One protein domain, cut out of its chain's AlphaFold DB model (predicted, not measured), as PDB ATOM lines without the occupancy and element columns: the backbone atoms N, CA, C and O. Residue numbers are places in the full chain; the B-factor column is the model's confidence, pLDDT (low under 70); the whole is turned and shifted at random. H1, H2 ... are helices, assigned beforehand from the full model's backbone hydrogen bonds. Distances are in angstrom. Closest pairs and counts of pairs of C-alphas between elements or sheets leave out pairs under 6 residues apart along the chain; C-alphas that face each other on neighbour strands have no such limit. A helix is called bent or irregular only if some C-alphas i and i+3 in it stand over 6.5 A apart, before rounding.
ATOM      1  N   SER A 156     128.065 197.337 161.913       79.25
ATOM      2  CA  SER A 156     127.478 198.396 161.076       79.25
ATOM      3  C   SER A 156     128.483 199.075 160.138       79.25
ATOM      4  O   SER A 156     128.092 199.652 159.127       79.25
ATOM      5  N   THR A 157     129.780 198.995 160.444       80.56
ATOM      6  CA  THR A 157     130.851 199.631 159.660       80.56
ATOM      7  C   THR A 157     131.549 198.676 158.693       80.56
ATOM      8  O   THR A 157     132.252 199.138 157.793       80.56
ATOM      9  N   ALA A 158     131.317 197.364 158.811       83.81
ATOM     10  CA  ALA A 158     132.000 196.343 158.013       83.81
ATOM     11  C   ALA A 158     131.817 196.543 156.497       83.81
ATOM     12  O   ALA A 158     132.765 196.402 155.727       83.81
ATOM     13  N   ASN A 159     130.620 196.955 156.059       82.56
ATOM     14  CA  ASN A 159     130.326 197.182 154.640       82.56
ATOM     15  C   ASN A 159     131.144 198.336 154.020       82.56
ATOM     16  O   ASN A 159     131.333 198.380 152.808       82.56
ATOM     17  N   GLY A 160     131.631 199.273 154.841       80.50
ATOM     18  CA  GLY A 160     132.402 200.435 154.398       80.50
ATOM     19  C   GLY A 160     133.907 200.193 154.259       80.50
ATOM     20  O   GLY A 160     134.631 201.150 153.996       80.50
ATOM     21  N   ASN A 161     134.396 198.964 154.463       85.44
ATOM     22  CA  ASN A 161     135.824 198.653 154.454       85.44
ATOM     23  C   ASN A 161     136.310 198.197 153.054       85.44
ATOM     24  O   ASN A 161     136.089 197.041 152.676       85.44
ATOM     25  N   PRO A 162     137.003 199.060 152.279       88.88
ATOM     26  CA  PRO A 162     137.450 198.726 150.926       88.88
ATOM     27  C   PRO A 162     138.538 197.643 150.899       88.88
ATOM     28  O   PRO A 162     138.587 196.858 149.952       88.88
ATOM     29  N   ASP A 163     139.382 197.563 151.931       89.81
ATOM     30  CA  ASP A 163     140.444 196.557 152.004       89.81
ATOM     31  C   ASP A 163     139.859 195.167 152.257       89.81
ATOM     32  O   ASP A 163     140.238 194.206 151.587       89.81
ATOM     33  N   ALA A 164     138.880 195.061 153.163       90.50
ATOM     34  CA  ALA A 164     138.152 193.815 153.397       90.50
ATOM     35  C   ALA A 164     137.410 193.357 152.132       90.50
ATOM     36  O   ALA A 164     137.463 192.176 151.783       90.50
ATOM     37  N   ARG A 165     136.788 194.295 151.402       93.88
ATOM     38  CA  ARG A 165     136.142 194.014 150.113       93.88
ATOM     39  C   ARG A 165     137.110 193.446 149.093       93.88
ATOM     40  O   ARG A 165     136.842 192.394 148.518       93.88
ATOM     41  N   LYS A 166     138.256 194.097 148.918       93.00
ATOM     42  CA  LYS A 166     139.291 193.637 147.993       93.00
ATOM     43  C   LYS A 166     139.806 192.240 148.359       93.00
ATOM     44  O   LYS A 166     139.930 191.389 147.488       93.00
ATOM     45  N   GLN A 167     140.064 191.984 149.642       93.50
ATOM     46  CA  GLN A 167     140.516 190.668 150.110       93.50
ATOM     47  C   GLN A 167     139.466 189.571 149.883       93.50
ATOM     48  O   GLN A 167     139.821 188.454 149.514       93.50
ATOM     49  N   ALA A 168     138.182 189.876 150.086       89.88
ATOM     50  CA  ALA A 168     137.092 188.952 149.790       89.88
ATOM     51  C   ALA A 168     137.028 188.630 148.287       89.88
ATOM     52  O   ALA A 168     136.963 187.462 147.901       89.88
ATOM     53  N   GLU A 169     137.116 189.654 147.436       86.50
ATOM     54  CA  GLU A 169     137.093 189.509 145.978       86.50
ATOM     55  C   GLU A 169     138.291 188.690 145.457       86.50
ATOM     56  O   GLU A 169     138.099 187.807 144.620       86.50
ATOM     57  N   ASP A 170     139.495 188.877 146.016       86.56
ATOM     58  CA  ASP A 170     140.702 188.080 145.714       86.56
ATOM     59  C   ASP A 170     140.557 186.584 146.069       86.56
ATOM     60  O   ASP A 170     141.327 185.738 145.599       86.56
ATOM     61  N   LEU A 171     139.581 186.254 146.918       83.50
ATOM     62  CA  LEU A 171     139.217 184.898 147.322       83.50
ATOM     63  C   LEU A 171     137.990 184.363 146.578       83.50
ATOM     64  O   LEU A 171     137.484 183.306 146.961       83.50
ATOM     65  N   ASP A 172     137.516 185.057 145.542       81.31
ATOM     66  CA  ASP A 172     136.266 184.781 144.824       81.31
ATOM     67  C   ASP A 172     134.995 184.885 145.699       81.31
ATOM     68  O   ASP A 172     133.936 184.387 145.313       81.31
ATOM     69  N   ILE A 173     135.058 185.554 146.858       84.31
ATOM     70  CA  ILE A 173     133.888 185.820 147.708       84.31
ATOM     71  C   ILE A 173     133.183 187.075 147.191       84.31
ATOM     72  O   ILE A 173     133.766 188.153 147.084       84.31
ATOM     73  N   LYS A 174     131.900 186.940 146.857       87.06
ATOM     74  CA  LYS A 174     131.084 188.040 146.343       87.06
ATOM     75  C   LYS A 174     130.646 188.953 147.479       87.06
ATOM     76  O   LYS A 174     129.999 188.496 148.421       87.06
ATOM     77  N   TRP A 175     130.987 190.237 147.361       90.75
ATOM     78  CA  TRP A 175     130.675 191.238 148.378       90.75
ATOM     79  C   TRP A 175     129.180 191.549 148.465       90.75
ATOM     80  O   TRP A 175     128.654 191.728 149.554       90.75
ATOM     81  N   GLU A 176     128.488 191.604 147.333       89.69
ATOM     82  CA  GLU A 176     127.064 191.934 147.244       89.69
ATOM     83  C   GLU A 176     126.306 190.810 146.534       89.69
ATOM     84  O   GLU A 176     126.881 190.047 145.746       89.69
ATOM     85  N   LEU A 177     125.011 190.708 146.829       80.56
ATOM     86  CA  LEU A 177     124.085 189.836 146.120       80.56
ATOM     87  C   LEU A 177     124.032 190.220 144.632       80.56
ATOM     88  O   LEU A 177     124.008 191.409 144.303       80.56
ATOM     89  N   PRO A 178     123.973 189.243 143.709       77.75
ATOM     90  CA  PRO A 178     123.686 189.524 142.307       77.75
ATOM     91  C   PRO A 178     122.352 190.263 142.156       77.75
ATOM     92  O   PRO A 178     121.400 189.962 142.867       77.75
ATOM     93  N   GLU A 179     122.225 191.152 141.166       74.31
ATOM     94  CA  GLU A 179     120.994 191.944 140.970       74.31
ATOM     95  C   GLU A 179     119.718 191.097 140.808       74.31
ATOM     96  O   GLU A 179     118.617 191.555 141.131       74.31
ATOM     97  N   SER A 180     119.856 189.869 140.303       63.75
ATOM     98  CA  SER A 180     118.764 188.908 140.122       63.75
ATOM     99  C   SER A 180     118.363 188.170 141.402       63.75
ATOM    100  O   SER A 180     117.263 187.623 141.451       63.75
ATOM    101  N   ASP A 181     119.204 188.168 142.438       70.62
ATOM    102  CA  ASP A 181     118.911 187.529 143.717       70.62
ATOM    103  C   ASP A 181     118.145 188.507 144.619       70.62
ATOM    104  O   ASP A 181     118.628 189.586 144.964       70.62
ATOM    105  N   LYS A 182     116.903 188.144 144.954       86.88
ATOM    106  CA  LYS A 182     115.986 188.958 145.769       86.88
ATOM    107  C   LYS A 182     115.741 188.374 147.160       86.88
ATOM    108  O   LYS A 182     114.822 188.823 147.844       86.88
ATOM    109  N   ARG A 183     116.513 187.363 147.567       86.12
ATOM    110  CA  ARG A 183     116.363 186.724 148.877       86.12
ATOM    111  C   ARG A 183     116.654 187.711 150.007       86.12
ATOM    112  O   ARG A 183     117.557 188.543 149.912       86.12
ATOM    113  N   SER A 184     115.886 187.614 151.090       91.56
ATOM    114  CA  SER A 184     116.141 188.378 152.312       91.56
ATOM    115  C   SER A 184     117.304 187.778 153.113       91.56
ATOM    116  O   SER A 184     117.680 186.623 152.905       91.56
ATOM    117  N   ALA A 185     117.835 188.525 154.091       92.88
ATOM    118  CA  ALA A 185     118.829 188.004 155.039       92.88
ATOM    119  C   ALA A 185     118.353 186.702 155.707       92.88
ATOM    120  O   ALA A 185     119.092 185.725 155.799       92.88
ATOM    121  N   LYS A 186     117.073 186.659 156.091       92.94
ATOM    122  CA  LYS A 186     116.439 185.493 156.707       92.94
ATOM    123  C   LYS A 186     116.380 184.289 155.768       92.94
ATOM    124  O   LYS A 186     116.597 183.172 156.230       92.94
ATOM    125  N   ASP A 187     116.083 184.495 154.487       81.25
ATOM    126  CA  ASP A 187     116.051 183.407 153.501       81.25
ATOM    127  C   ASP A 187     117.454 182.821 153.319       81.25
ATOM    128  O   ASP A 187     117.638 181.617 153.439       81.25
ATOM    129  N   ILE A 188     118.464 183.685 153.168       80.88
ATOM    130  CA  ILE A 188     119.869 183.280 153.019       80.88
ATOM    131  C   ILE A 188     120.369 182.518 154.255       80.88
ATOM    132  O   ILE A 188     121.045 181.500 154.118       80.88
ATOM    133  N   ILE A 189     120.024 182.977 155.465       86.44
ATOM    134  CA  ILE A 189     120.359 182.262 156.704       86.44
ATOM    135  C   ILE A 189     119.658 180.904 156.742       86.44
ATOM    136  O   ILE A 189     120.289 179.907 157.074       86.44
ATOM    137  N   ASN A 190     118.366 180.838 156.413       78.25
ATOM    138  CA  ASN A 190     117.624 179.574 156.435       78.25
ATOM    139  C   ASN A 190     118.166 178.548 155.436       78.25
ATOM    140  O   ASN A 190     118.131 177.354 155.735       78.25
ATOM    141  N   ASP A 191     118.684 179.027 154.308       73.56
ATOM    142  CA  ASP A 191     119.322 178.241 153.257       73.56
ATOM    143  C   ASP A 191     120.711 177.704 153.656       73.56
ATOM    144  O   ASP A 191     121.209 176.777 153.019       73.56
ATOM    145  N   ASN A 192     121.346 178.246 154.705       75.56
ATOM    146  CA  ASN A 192     122.633 177.776 155.221       75.56
ATOM    147  C   ASN A 192     122.473 177.221 156.656       75.56
ATOM    148  O   ASN A 192     122.514 177.984 157.626       75.56
ATOM    149  N   PRO A 193     122.322 175.891 156.833       78.88
ATOM    150  CA  PRO A 193     122.068 175.286 158.140       78.88
ATOM    151  C   PRO A 193     123.132 175.586 159.203       78.88
ATOM    152  O   PRO A 193     122.796 175.697 160.379       78.88
ATOM    153  N   VAL A 194     124.399 175.728 158.803       85.50
ATOM    154  CA  VAL A 194     125.501 176.030 159.727       85.50
ATOM    155  C   VAL A 194     125.405 177.476 160.208       85.50
ATOM    156  O   VAL A 194     125.463 177.722 161.409       85.50
ATOM    157  N   LEU A 195     125.188 178.429 159.295       88.75
ATOM    158  CA  LEU A 195     124.997 179.839 159.644       88.75
ATOM    159  C   LEU A 195     123.732 180.044 160.492       88.75
ATOM    160  O   LEU A 195     123.754 180.795 161.465       88.75
ATOM    161  N   LYS A 196     122.645 179.334 160.169       88.00
ATOM    162  CA  LYS A 196     121.391 179.347 160.935       88.00
ATOM    163  C   LYS A 196     121.575 178.911 162.384       88.00
ATOM    164  O   LYS A 196     121.015 179.530 163.285       88.00
ATOM    165  N   ASN A 197     122.334 177.841 162.596       86.69
ATOM    166  CA  ASN A 197     122.552 177.243 163.911       86.69
ATOM    167  C   ASN A 197     123.844 177.740 164.575       86.69
ATOM    168  O   ASN A 197     124.298 177.146 165.556       86.69
ATOM    169  N   LEU A 198     124.454 178.805 164.046       90.81
ATOM    170  CA  LEU A 198     125.719 179.322 164.544       90.81
ATOM    171  C   LEU A 198     125.543 179.862 165.966       90.81
ATOM    172  O   LEU A 198     124.891 180.886 166.190       90.81
ATOM    173  N   GLY A 199     126.131 179.160 166.932       88.88
ATOM    174  CA  GLY A 199     126.252 179.638 168.303       88.88
ATOM    175  C   GLY A 199     127.370 180.674 168.448       88.88
ATOM    176  O   GLY A 199     128.158 180.893 167.529       88.88
ATOM    177  N   ASN A 200     127.440 181.322 169.614       89.44
ATOM    178  CA  ASN A 200     128.446 182.351 169.904       89.44
ATOM    179  C   ASN A 200     129.560 181.870 170.854       89.44
ATOM    180  O   ASN A 200     130.132 182.658 171.605       89.44
ATOM    181  N   GLN A 201     129.867 180.568 170.871       86.94
ATOM    182  CA  GLN A 201     130.974 180.033 171.672       86.94
ATOM    183  C   GLN A 201     132.294 180.701 171.260       86.94
ATOM    184  O   GLN A 201     132.557 180.876 170.076       86.94
ATOM    185  N   SER A 202     133.134 181.102 172.217       84.94
ATOM    186  CA  SER A 202     134.360 181.862 171.926       84.94
ATOM    187  C   SER A 202     134.123 183.147 171.101       84.94
ATOM    188  O   SER A 202     135.037 183.606 170.411       84.94
ATOM    189  N   ASN A 203     132.921 183.727 171.169       87.44
ATOM    190  CA  ASN A 203     132.543 184.970 170.498       87.44
ATOM    191  C   ASN A 203     132.570 184.924 168.951       87.44
ATOM    192  O   ASN A 203     132.613 185.956 168.283       87.44
ATOM    193  N   ILE A 204     132.569 183.729 168.346       90.56
ATOM    194  CA  ILE A 204     132.766 183.572 166.894       90.56
ATOM    195  C   ILE A 204     131.647 184.185 166.039       90.56
ATOM    196  O   ILE A 204     131.911 184.602 164.911       90.56
ATOM    197  N   LYS A 205     130.410 184.256 166.545       92.56
ATOM    198  CA  LYS A 205     129.275 184.811 165.800       92.56
ATOM    199  C   LYS A 205     129.396 186.326 165.698       92.56
ATOM    200  O   LYS A 205     129.222 186.874 164.610       92.56
ATOM    201  N   ASP A 206     129.740 186.990 166.796       90.31
ATOM    202  CA  ASP A 206     129.928 188.441 166.779       90.31
ATOM    203  C   ASP A 206     131.191 188.806 166.005       90.31
ATOM    204  O   ASP A 206     131.160 189.721 165.190       90.31
ATOM    205  N   MET A 207     132.264 188.023 166.140       91.44
ATOM    206  CA  MET A 207     133.466 188.205 165.323       91.44
ATOM    207  C   MET A 207     133.195 188.015 163.823       91.44
ATOM    208  O   MET A 207     133.764 188.727 163.000       91.44
ATOM    209  N   LEU A 208     132.297 187.100 163.437       95.00
ATOM    210  CA  LEU A 208     131.845 186.984 162.050       95.00
ATOM    211  C   LEU A 208     131.122 188.265 161.607       95.00
ATOM    212  O   LEU A 208     131.467 188.812 160.559       95.00
ATOM    213  N   LYS A 209     130.180 188.782 162.411       94.56
ATOM    214  CA  LYS A 209     129.468 190.044 162.125       94.56
ATOM    215  C   LYS A 209     130.409 191.245 162.015       94.56
ATOM    216  O   LYS A 209     130.225 192.082 161.135       94.56
ATOM    217  N   GLU A 210     131.421 191.316 162.877       91.44
ATOM    218  CA  GLU A 210     132.465 192.349 162.869       91.44
ATOM    219  C   GLU A 210     133.203 192.402 161.514       91.44
ATOM    220  O   GLU A 210     133.598 193.483 161.080       91.44
ATOM    221  N   GLN A 211     133.333 191.267 160.812       94.00
ATOM    222  CA  GLN A 211     134.013 191.177 159.513       94.00
ATOM    223  C   GLN A 211     133.074 191.297 158.303       94.00
ATOM    224  O   GLN A 211     133.449 191.888 157.290       94.00
ATOM    225  N   VAL A 212     131.865 190.723 158.364       94.31
ATOM    226  CA  VAL A 212     130.964 190.610 157.192       94.31
ATOM    227  C   VAL A 212     129.775 191.572 157.216       94.31
ATOM    228  O   VAL A 212     129.113 191.744 156.188       94.31
ATOM    229  N   GLY A 213     129.513 192.211 158.354       94.44
ATOM    230  CA  GLY A 213     128.336 193.035 158.614       94.44
ATOM    231  C   GLY A 213     127.243 192.303 159.389       94.44
ATOM    232  O   GLY A 213     127.357 191.112 159.688       94.44
ATOM    233  N   ASP A 214     126.162 193.017 159.716       93.25
ATOM    234  CA  ASP A 214     125.024 192.449 160.448       93.25
ATOM    235  C   ASP A 214     124.197 191.502 159.570       93.25
ATOM    236  O   ASP A 214     123.154 191.855 159.018       93.25
ATOM    237  N   PHE A 215     124.682 190.269 159.444       94.94
ATOM    238  CA  PHE A 215     124.095 189.254 158.580       94.94
ATOM    239  C   PHE A 215     122.676 188.837 158.972       94.94
ATOM    240  O   PHE A 215     122.000 188.201 158.174       94.94
ATOM    241  N   GLU A 216     122.205 189.179 160.173       94.69
ATOM    242  CA  GLU A 216     120.841 188.863 160.610       94.69
ATOM    243  C   GLU A 216     119.797 189.790 159.979       94.69
ATOM    244  O   GLU A 216     118.650 189.377 159.797       94.69
ATOM    245  N   ASN A 217     120.197 191.007 159.598       93.69
ATOM    246  CA  ASN A 217     119.290 192.037 159.092       93.69
ATOM    247  C   ASN A 217     119.690 192.593 157.709       93.69
ATOM    248  O   ASN A 217     118.837 193.136 157.010       93.69
ATOM    249  N   ASP A 218     120.944 192.431 157.277       94.50
ATOM    250  CA  ASP A 218     121.436 192.828 155.950       94.50
ATOM    251  C   ASP A 218     121.647 191.596 155.054       94.50
ATOM    252  O   ASP A 218     122.466 190.721 155.337       94.50
ATOM    253  N   ALA A 219     120.922 191.543 153.933       92.88
ATOM    254  CA  ALA A 219     120.987 190.437 152.982       92.88
ATOM    255  C   ALA A 219     122.380 190.294 152.338       92.88
ATOM    256  O   ALA A 219     122.854 189.175 152.142       92.88
ATOM    257  N   ASN A 220     123.077 191.402 152.063       93.12
ATOM    258  CA  ASN A 220     124.436 191.343 151.526       93.12
ATOM    259  C   ASN A 220     125.411 190.789 152.571       93.12
ATOM    260  O   ASN A 220     126.277 189.978 152.243       93.12
ATOM    261  N   ALA A 221     125.247 191.179 153.838       95.25
ATOM    262  CA  ALA A 221     126.028 190.617 154.936       95.25
ATOM    263  C   ALA A 221     125.741 189.122 155.134       95.25
ATOM    264  O   ALA A 221     126.687 188.350 155.277       95.25
ATOM    265  N   ALA A 222     124.477 188.693 155.051       94.00
ATOM    266  CA  ALA A 222     124.083 187.279 155.060       94.00
ATOM    267  C   ALA A 222     124.756 186.480 153.948       94.00
ATOM    268  O   ALA A 222     125.303 185.405 154.193       94.00
ATOM    269  N   TYR A 223     124.782 187.036 152.741       90.06
ATOM    270  CA  TYR A 223     125.392 186.395 151.585       90.06
ATOM    271  C   TYR A 223     126.918 186.280 151.696       90.06
ATOM    272  O   TYR A 223     127.504 185.256 151.337       90.06
ATOM    273  N   ARG A 224     127.595 187.305 152.224       92.62
ATOM    274  CA  ARG A 224     129.032 187.221 152.539       92.62
ATOM    275  C   ARG A 224     129.295 186.201 153.647       92.62
ATOM    276  O   ARG A 224     130.191 185.372 153.507       92.62
ATOM    277  N   ALA A 225     128.498 186.231 154.717       94.31
ATOM    278  CA  ALA A 225     128.619 185.326 155.856       94.31
ATOM    279  C   ALA A 225     128.481 183.859 155.436       94.31
ATOM    280  O   ALA A 225     129.305 183.038 155.835       94.31
ATOM    281  N   SER A 226     127.501 183.528 154.590       88.25
ATOM    282  CA  SER A 226     127.311 182.155 154.112       88.25
ATOM    283  C   SER A 226     128.538 181.652 153.346       88.25
ATOM    284  O   SER A 226     129.029 180.568 153.635       88.25
ATOM    285  N   GLN A 227     129.101 182.473 152.450       89.25
ATOM    286  CA  GLN A 227     130.302 182.120 151.680       89.25
ATOM    287  C   GLN A 227     131.535 181.899 152.574       89.25
ATOM    288  O   GLN A 227     132.351 181.017 152.302       89.25
ATOM    289  N   VAL A 228     131.678 182.690 153.644       92.50
ATOM    290  CA  VAL A 228     132.751 182.517 154.636       92.50
ATOM    291  C   VAL A 228     132.566 181.221 155.419       92.50
ATOM    292  O   VAL A 228     133.519 180.458 155.556       92.50
ATOM    293  N   ILE A 229     131.350 180.949 155.901       89.31
ATOM    294  CA  ILE A 229     131.039 179.706 156.615       89.31
ATOM    295  C   ILE A 229     131.359 178.501 155.736       89.31
ATOM    296  O   ILE A 229     132.067 177.600 156.181       89.31
ATOM    297  N   ASP A 230     130.949 178.524 154.470       80.44
ATOM    298  CA  ASP A 230     131.263 177.453 153.528       80.44
ATOM    299  C   ASP A 230     132.764 177.282 153.334       80.44
ATOM    300  O   ASP A 230     133.267 176.162 153.368       80.44
ATOM    301  N   ARG A 231     133.512 178.385 153.211       85.06
ATOM    302  CA  ARG A 231     134.976 178.327 153.125       85.06
ATOM    303  C   ARG A 231     135.578 177.626 154.343       85.06
ATOM    304  O   ARG A 231     136.461 176.788 154.178       85.06
ATOM    305  N   VAL A 232     135.099 177.954 155.541       87.94
ATOM    306  CA  VAL A 232     135.599 177.402 156.807       87.94
ATOM    307  C   VAL A 232     135.299 175.911 156.944       87.94
ATOM    308  O   VAL A 232     136.179 175.160 157.379       87.94
ATOM    309  N   VAL A 233     134.086 175.480 156.591       80.88
ATOM    310  CA  VAL A 233     133.659 174.080 156.762       80.88
ATOM    311  C   VAL A 233     134.074 173.181 155.601       80.88
ATOM    312  O   VAL A 233     134.097 171.970 155.763       80.88
ATOM    313  N   MET A 234     134.395 173.727 154.422       73.31
ATOM    314  CA  MET A 234     134.762 172.920 153.248       73.31
ATOM    315  C   MET A 234     136.271 172.772 153.054       73.31
ATOM    316  O   MET A 234     136.703 171.785 152.457       73.31
ATOM    317  N   TYR A 235     137.078 173.719 153.541       79.31
ATOM    318  CA  TYR A 235     138.512 173.762 153.253       79.31
ATOM    319  C   TYR A 235     139.356 173.823 154.525       79.31
ATOM    320  O   TYR A 235     139.004 174.474 155.512       79.31
ATOM    321  N   ASN A 236     140.502 173.144 154.495       81.44
ATOM    322  CA  ASN A 236     141.525 173.299 155.522       81.44
ATOM    323  C   ASN A 236     142.311 174.606 155.319       81.44
ATOM    324  O   ASN A 236     142.163 175.292 154.313       81.44
ATOM    325  N   GLU A 237     143.205 174.928 156.249       82.06
ATOM    326  CA  GLU A 237     144.080 176.114 156.204       82.06
ATOM    327  C   GLU A 237     144.990 176.217 154.963       82.06
ATOM    328  O   GLU A 237     145.500 177.293 154.661       82.06
ATOM    329  N   LYS A 238     145.176 175.123 154.215       81.25
ATOM    330  CA  LYS A 238     145.945 175.086 152.963       81.25
ATOM    331  C   LYS A 238     145.075 175.272 151.718       81.25
ATOM    332  O   LYS A 238     145.604 175.258 150.609       81.25
ATOM    333  N   GLY A 239     143.758 175.414 151.881       74.12
ATOM    334  CA  GLY A 239     142.807 175.506 150.772       74.12
ATOM    335  C   GLY A 239     142.507 174.169 150.107       74.12
ATOM    336  O   GLY A 239     141.988 174.147 148.990       74.12
ATOM    337  N   GLU A 240     142.842 173.060 150.766       71.00
ATOM    338  CA  GLU A 240     142.507 171.707 150.331       71.00
ATOM    339  C   GLU A 240     141.120 171.340 150.866       71.00
ATOM    340  O   GLU A 240     140.762 171.709 151.988       71.00
ATOM    341  N   VAL A 241     140.336 170.616 150.065       67.38
ATOM    342  CA  VAL A 241     139.010 170.138 150.475       67.38
ATOM    343  C   VAL A 241     139.167 169.205 151.673       67.38
ATOM    344  O   VAL A 241     139.991 168.288 151.663       67.38
ATOM    345  N   LEU A 242     138.369 169.425 152.713       68.25
ATOM    346  CA  LEU A 242     138.327 168.532 153.861       68.25
ATOM    347  C   LEU A 242     137.700 167.199 153.426       68.25
ATOM    348  O   LEU A 242     136.537 167.142 153.039       68.25
ATOM    349  N   SER A 243     138.470 166.111 153.473       53.19
ATOM    350  CA  SER A 243     137.969 164.756 153.226       53.19
ATOM    351  C   SER A 243     137.727 164.056 154.564       53.19
ATOM    352  O   SER A 243     138.660 163.477 155.125       53.19
ATOM    353  N   ARG A 244     136.513 164.133 155.121       49.28
ATOM    354  CA  ARG A 244     136.114 163.340 156.302       49.28
ATOM    355  C   ARG A 244     134.603 163.334 156.524       49.28
ATOM    356  O   ARG A 244     133.899 164.235 156.088       49.28
ATOM    357  N   THR A 245     134.151 162.337 157.281       41.91
ATOM    358  CA  THR A 245     132.786 162.150 157.812       41.91
ATOM    359  C   THR A 245     132.270 163.307 158.677       41.91
ATOM    360  O   THR A 245     131.095 163.314 159.027       41.91
ATOM    361  N   ASP A 246     133.127 164.279 158.999       45.12
ATOM    362  CA  ASP A 246     132.809 165.458 159.811       45.12
ATOM    363  C   ASP A 246     132.395 166.668 158.941       45.12
ATOM    364  O   ASP A 246     131.840 167.639 159.435       45.12
ATOM    365  N   VAL A 247     132.575 166.595 157.615       49.78
ATOM    366  CA  VAL A 247     132.262 167.674 156.657       49.78
ATOM    367  C   VAL A 247     130.793 167.606 156.226       49.78
ATOM    368  O   VAL A 247     130.481 167.591 155.040       49.78
ATOM    369  N   SER A 248     129.851 167.492 157.168       47.47
ATOM    370  CA  SER A 248     128.428 167.332 156.811       47.47
ATOM    371  C   SER A 248     127.411 167.528 157.945       47.47
ATOM    372  O   SER A 248     126.247 167.153 157.774       47.47
ATOM    373  N   ASN A 249     127.779 168.090 159.098       59.84
ATOM    374  CA  ASN A 249     126.773 168.438 160.104       59.84
ATOM    375  C   ASN A 249     126.333 169.910 159.974       59.84
ATOM    376  O   ASN A 249     126.832 170.671 159.146       59.84
ATOM    377  N   THR A 250     125.307 170.290 160.731       71.56
ATOM    378  CA  THR A 250     124.705 171.629 160.683       71.56
ATOM    379  C   THR A 250     125.302 172.567 161.738       71.56
ATOM    380  O   THR A 250     124.601 173.464 162.203       71.56
ATOM    381  N   SER A 251     126.539 172.326 162.180       79.94
ATOM    382  CA  SER A 251     127.216 173.070 163.248       79.94
ATOM    383  C   SER A 251     128.678 173.356 162.900       79.94
ATOM    384  O   SER A 251     129.209 172.813 161.942       79.94
ATOM    385  N   ILE A 252     129.313 174.246 163.668       86.12
ATOM    386  CA  ILE A 252     130.764 174.462 163.622       86.12
ATOM    387  C   ILE A 252     131.423 173.565 164.667       86.12
ATOM    388  O   ILE A 252     131.136 173.691 165.862       86.12
ATOM    389  N   ASP A 253     132.335 172.706 164.223       85.06
ATOM    390  CA  ASP A 253     133.014 171.752 165.092       85.06
ATOM    391  C   ASP A 253     134.368 172.244 165.608       85.06
ATOM    392  O   ASP A 253     135.049 173.092 165.029       85.06
ATOM    393  N   GLY A 254     134.807 171.642 166.716       87.75
ATOM    394  CA  GLY A 254     136.140 171.874 167.272       87.75
ATOM    395  C   GLY A 254     136.196 172.793 168.486       87.75
ATOM    396  O   GLY A 254     137.282 173.226 168.867       87.75
ATOM    397  N   PHE A 255     135.070 173.038 169.151       88.62
ATOM    398  CA  PHE A 255     135.071 173.676 170.466       88.62
ATOM    399  C   PHE A 255     135.539 172.717 171.580       88.62
ATOM    400  O   PHE A 255     135.348 171.497 171.525       88.62
ATOM    401  N   THR A 256     136.183 173.252 172.617       87.12
ATOM    402  CA  THR A 256     136.422 172.551 173.886       87.12
ATOM    403  C   THR A 256     135.140 172.526 174.726       87.12
ATOM    404  O   THR A 256     134.175 173.233 174.442       87.12
ATOM    405  N   LYS A 257     135.124 171.748 175.819       83.06
ATOM    406  CA  LYS A 257     134.012 171.791 176.790       83.06
ATOM    407  C   LYS A 257     133.838 173.174 177.435       83.06
ATOM    408  O   LYS A 257     132.741 173.482 177.877       83.06
ATOM    409  N   GLY A 258     134.905 173.975 177.485       77.62
ATOM    410  CA  GLY A 258     134.878 175.362 177.956       77.62
ATOM    411  C   GLY A 258     134.441 176.370 176.889       77.62
ATOM    412  O   GLY A 258     134.440 177.563 177.159       77.62
ATOM    413  N   GLY A 259     134.083 175.916 175.682       81.06
ATOM    414  CA  GLY A 259     133.646 176.786 174.589       81.06
ATOM    415  C   GLY A 259     134.782 177.446 173.807       81.06
ATOM    416  O   GLY A 259     134.509 178.288 172.962       81.06
ATOM    417  N   GLU A 260     136.039 177.066 174.042       85.19
ATOM    418  CA  GLU A 260     137.197 177.606 173.318       85.19
ATOM    419  C   GLU A 260     137.360 176.920 171.959       85.19
ATOM    420  O   GLU A 260     137.219 175.701 171.855       85.19
ATOM    421  N   ALA A 261     137.703 177.674 170.919       89.62
ATOM    422  CA  ALA A 261     137.986 177.108 169.606       89.62
ATOM    423  C   ALA A 261     139.362 176.417 169.572       89.62
ATOM    424  O   ALA A 261     140.379 177.020 169.919       89.62
ATOM    425  N   LYS A 262     139.423 175.158 169.123       89.44
ATOM    426  CA  LYS A 262     140.693 174.434 168.951       89.44
ATOM    427  C   LYS A 262     141.371 174.822 167.639       89.44
ATOM    428  O   LYS A 262     140.740 174.831 166.584       89.44
ATOM    429  N   HIS A 263     142.680 175.046 167.682       84.94
ATOM    430  CA  HIS A 263     143.478 175.296 166.481       84.94
ATOM    431  C   HIS A 263     143.378 174.137 165.466       84.94
ATOM    432  O   HIS A 263     143.245 172.975 165.856       84.94
ATOM    433  N   GLY A 264     143.398 174.454 164.168       79.88
ATOM    434  CA  GLY A 264     143.264 173.485 163.069       79.88
ATOM    435  C   GLY A 264     141.846 172.926 162.840       79.88
ATOM    436  O   GLY A 264     141.632 172.161 161.899       79.88
ATOM    437  N   THR A 265     140.858 173.304 163.658       88.50
ATOM    438  CA  THR A 265     139.444 172.901 163.497       88.50
ATOM    439  C   THR A 265     138.609 173.970 162.785       88.50
ATOM    440  O   THR A 265     139.107 175.064 162.529       88.50
ATOM    441  N   GLU A 266     137.346 173.677 162.461       89.06
ATOM    442  CA  GLU A 266     136.414 174.664 161.885       89.06
ATOM    443  C   GLU A 266     136.226 175.864 162.815       89.06
ATOM    444  O   GLU A 266     136.367 177.005 162.381       89.06
ATOM    445  N   ALA A 267     136.008 175.608 164.109       91.38
ATOM    446  CA  ALA A 267     135.929 176.639 165.136       91.38
ATOM    447  C   ALA A 267     137.202 177.490 165.174       91.38
ATOM    448  O   ALA A 267     137.124 178.714 165.253       91.38
ATOM    449  N   GLY A 268     138.375 176.851 165.095       91.50
ATOM    450  CA  GLY A 268     139.666 177.543 165.058       91.50
ATOM    451  C   GLY A 268     139.792 178.459 163.843       91.50
ATOM    452  O   GLY A 268     140.096 179.636 163.994       91.50
ATOM    453  N   ARG A 269     139.467 177.952 162.647       92.38
ATOM    454  CA  ARG A 269     139.512 178.733 161.402       92.38
ATOM    455  C   ARG A 269     138.508 179.886 161.391       92.38
ATOM    456  O   ARG A 269     138.838 180.965 160.912       92.38
ATOM    457  N   LEU A 270     137.303 179.691 161.932       93.69
ATOM    458  CA  LEU A 270     136.322 180.774 162.055       93.69
ATOM    459  C   LEU A 270     136.771 181.836 163.067       93.69
ATOM    460  O   LEU A 270     136.572 183.027 162.837       93.69
ATOM    461  N   GLN A 271     137.413 181.422 164.161       92.69
ATOM    462  CA  GLN A 271     138.022 182.345 165.116       92.69
ATOM    463  C   GLN A 271     139.162 183.144 164.462       92.69
ATOM    464  O   GLN A 271     139.231 184.359 164.645       92.69
ATOM    465  N   ASP A 272     140.023 182.495 163.675       93.00
ATOM    466  CA  ASP A 272     141.098 183.159 162.930       93.00
ATOM    467  C   ASP A 272     140.533 184.156 161.907       93.00
ATOM    468  O   ASP A 272     141.009 185.291 161.832       93.00
ATOM    469  N   PHE A 273     139.452 183.795 161.206       94.19
ATOM    470  CA  PHE A 273     138.703 184.729 160.361       94.19
ATOM    471  C   PHE A 273     138.188 185.933 161.138       94.19
ATOM    472  O   PHE A 273     138.382 187.070 160.716       94.19
ATOM    473  N   GLY A 274     137.601 185.711 162.307       91.50
ATOM    474  CA  GLY A 274     137.165 186.793 163.175       91.50
ATOM    475  C   GLY A 274     138.293 187.755 163.578       91.50
ATOM    476  O   GLY A 274     138.078 188.965 163.643       91.50
ATOM    477  N   LYS A 275     139.504 187.235 163.822       89.44
ATOM    478  CA  LYS A 275     140.677 188.022 164.249       89.44
ATOM    479  C   LYS A 275     141.355 188.775 163.107       89.44
ATOM    480  O   LYS A 275     141.793 189.906 163.303       89.44
ATOM    481  N   TYR A 276     141.489 188.138 161.948       90.31
ATOM    482  CA  TYR A 276     142.358 188.602 160.860       90.31
ATOM    483  C   TYR A 276     141.596 188.924 159.563       90.31
ATOM    484  O   TYR A 276     142.201 189.305 158.556       90.31
ATOM    485  N   GLY A 277     140.271 188.771 159.568       91.88
ATOM    486  CA  GLY A 277     139.406 188.994 158.418       91.88
ATOM    487  C   GLY A 277     139.682 188.028 157.269       91.88
ATOM    488  O   GLY A 277     140.226 186.932 157.445       91.88
ATOM    489  N   PHE A 278     139.329 188.457 156.057       93.69
ATOM    490  CA  PHE A 278     139.422 187.657 154.833       93.69
ATOM    491  C   PHE A 278     140.837 187.149 154.538       93.69
ATOM    492  O   PHE A 278     140.977 186.058 153.999       93.69
ATOM    493  N   SER A 279     141.882 187.866 154.954       92.50
ATOM    494  CA  SER A 279     143.277 187.447 154.755       92.50
ATOM    495  C   SER A 279     143.655 186.098 155.391       92.50
ATOM    496  O   SER A 279     144.620 185.473 154.958       92.50
ATOM    497  N   SER A 280     142.895 185.636 156.389       92.50
ATOM    498  CA  SER A 280     143.093 184.326 157.027       92.50
ATOM    499  C   SER A 280     142.479 183.159 156.259       92.50
ATOM    500  O   SER A 280     142.819 182.005 156.518       92.50
ATOM    501  N   LEU A 281     141.554 183.436 155.335       91.44
ATOM    502  CA  LEU A 281     140.911 182.383 154.573       91.44
ATOM    503  C   LEU A 281     141.866 181.894 153.485       91.44
ATOM    504  O   LEU A 281     142.483 182.695 152.777       91.44
TER     505      LEU A 281
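This is residues 156 to 281 of the 999 residues of the protein "Type III effector HrpK" of Phyllobacterium myrsinacearum (UniProt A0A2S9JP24). H6, the longest helix, runs through the middle of a body of helices; H5 and H7 lie side by side and meet it near their ends, H5 with residues 208 to 212 and H7 with residues 266 to 270, while H3 and the small H4 pack on another side of it. H1 and H2 form a corner beside H5 and H7, while two long stretches without named elements, residues 170 to 184 and 235 to 265, reach towards opposite ends of the longest axis. The printed part has 126 residues, with seven named helices in the order H1 to H7 and no named strand; its class is all helix, with 67 residues in these helices. It is compact, with a radius of gyration of the C-alphas of 13.7 A, and spans 40 by 28 by 27 A.

H6, residues 219 to 234, is 22.3 A long, from C-alpha 219 at (120.987, 190.437, 152.982) to C-alpha 234 at (134.762, 172.920, 153.248). H5, residues 201 to 212, is 17.9 A long, and H7, residues 266 to 280, is 12.7 A long and ends with C-alpha 280 at (143.093, 184.326, 157.027). H3 is residues 185 to 191, H4 residues 193 to 196 and H2 residues 162 to 169. H1, residues 156 to 160, begins with C-alpha 156 at (127.478, 198.396, 161.076). Three helices are irregular: in H1 C-alphas 156 and 159 are 7.1 A apart, in H5 C-alphas 202 and 205 are 8.5 A apart, and in H7 C-alphas 275 and 278 are 9.5 A apart.

H6 is the hub, touching four helices. It touches H3 at a shallow tilt of 31 degrees, the same way; the closest C-alphas, of Ala 185 and Ala 219, are 3.8 A apart. With residues 225 to 229 alone it touches H4, closest at the C-alphas of Leu 195 and Ser 226, 6.4 A. H3 and H4 only just touch, only at the corner, with 3 pairs of C-alphas within 8 A. H6 touches H5 at a steep tilt of 53 degrees, opposite ways, closest at the C-alphas of Val 212 and Ala 221, 5.4 A. It touches H7 at a steep tilt of 58 degrees, opposite ways, closest at the C-alphas of Val 232 and Glu 266, 5.8 A. H5 and H7 touch at a shallow tilt of 29 degrees, the same way; the closest C-alphas, of Met 207 and Gly 274, are 4.5 A apart. H1 touches H5, and H2 touches H7 with residues 277 to 279 of H7 alone; the closest C-alphas are those of Ala 158 and Gln 211, 5.7 A, and of Ala 168 and Phe 278, 5.7 A. In H2, H3 and H6 every O i to N i+4 pair is within hydrogen-bond range; in H5 6 of 8 are, in H7 8 of 11, and in H1 0 of 1, beside 1 of 2 O i to N i+3 pairs, while H4 is too short for an O i to N i+4 pair.

The two C-alphas farthest apart, of Ser 180 and Gly 258, are 43.3 A apart. The printed part has no cut. The links H2 to H3, 15 residues, and H6 to H7, 31 residues, are long. The mean pLDDT of the printed part is 84.6; residue 180 and residues 241 to 249 are under 70.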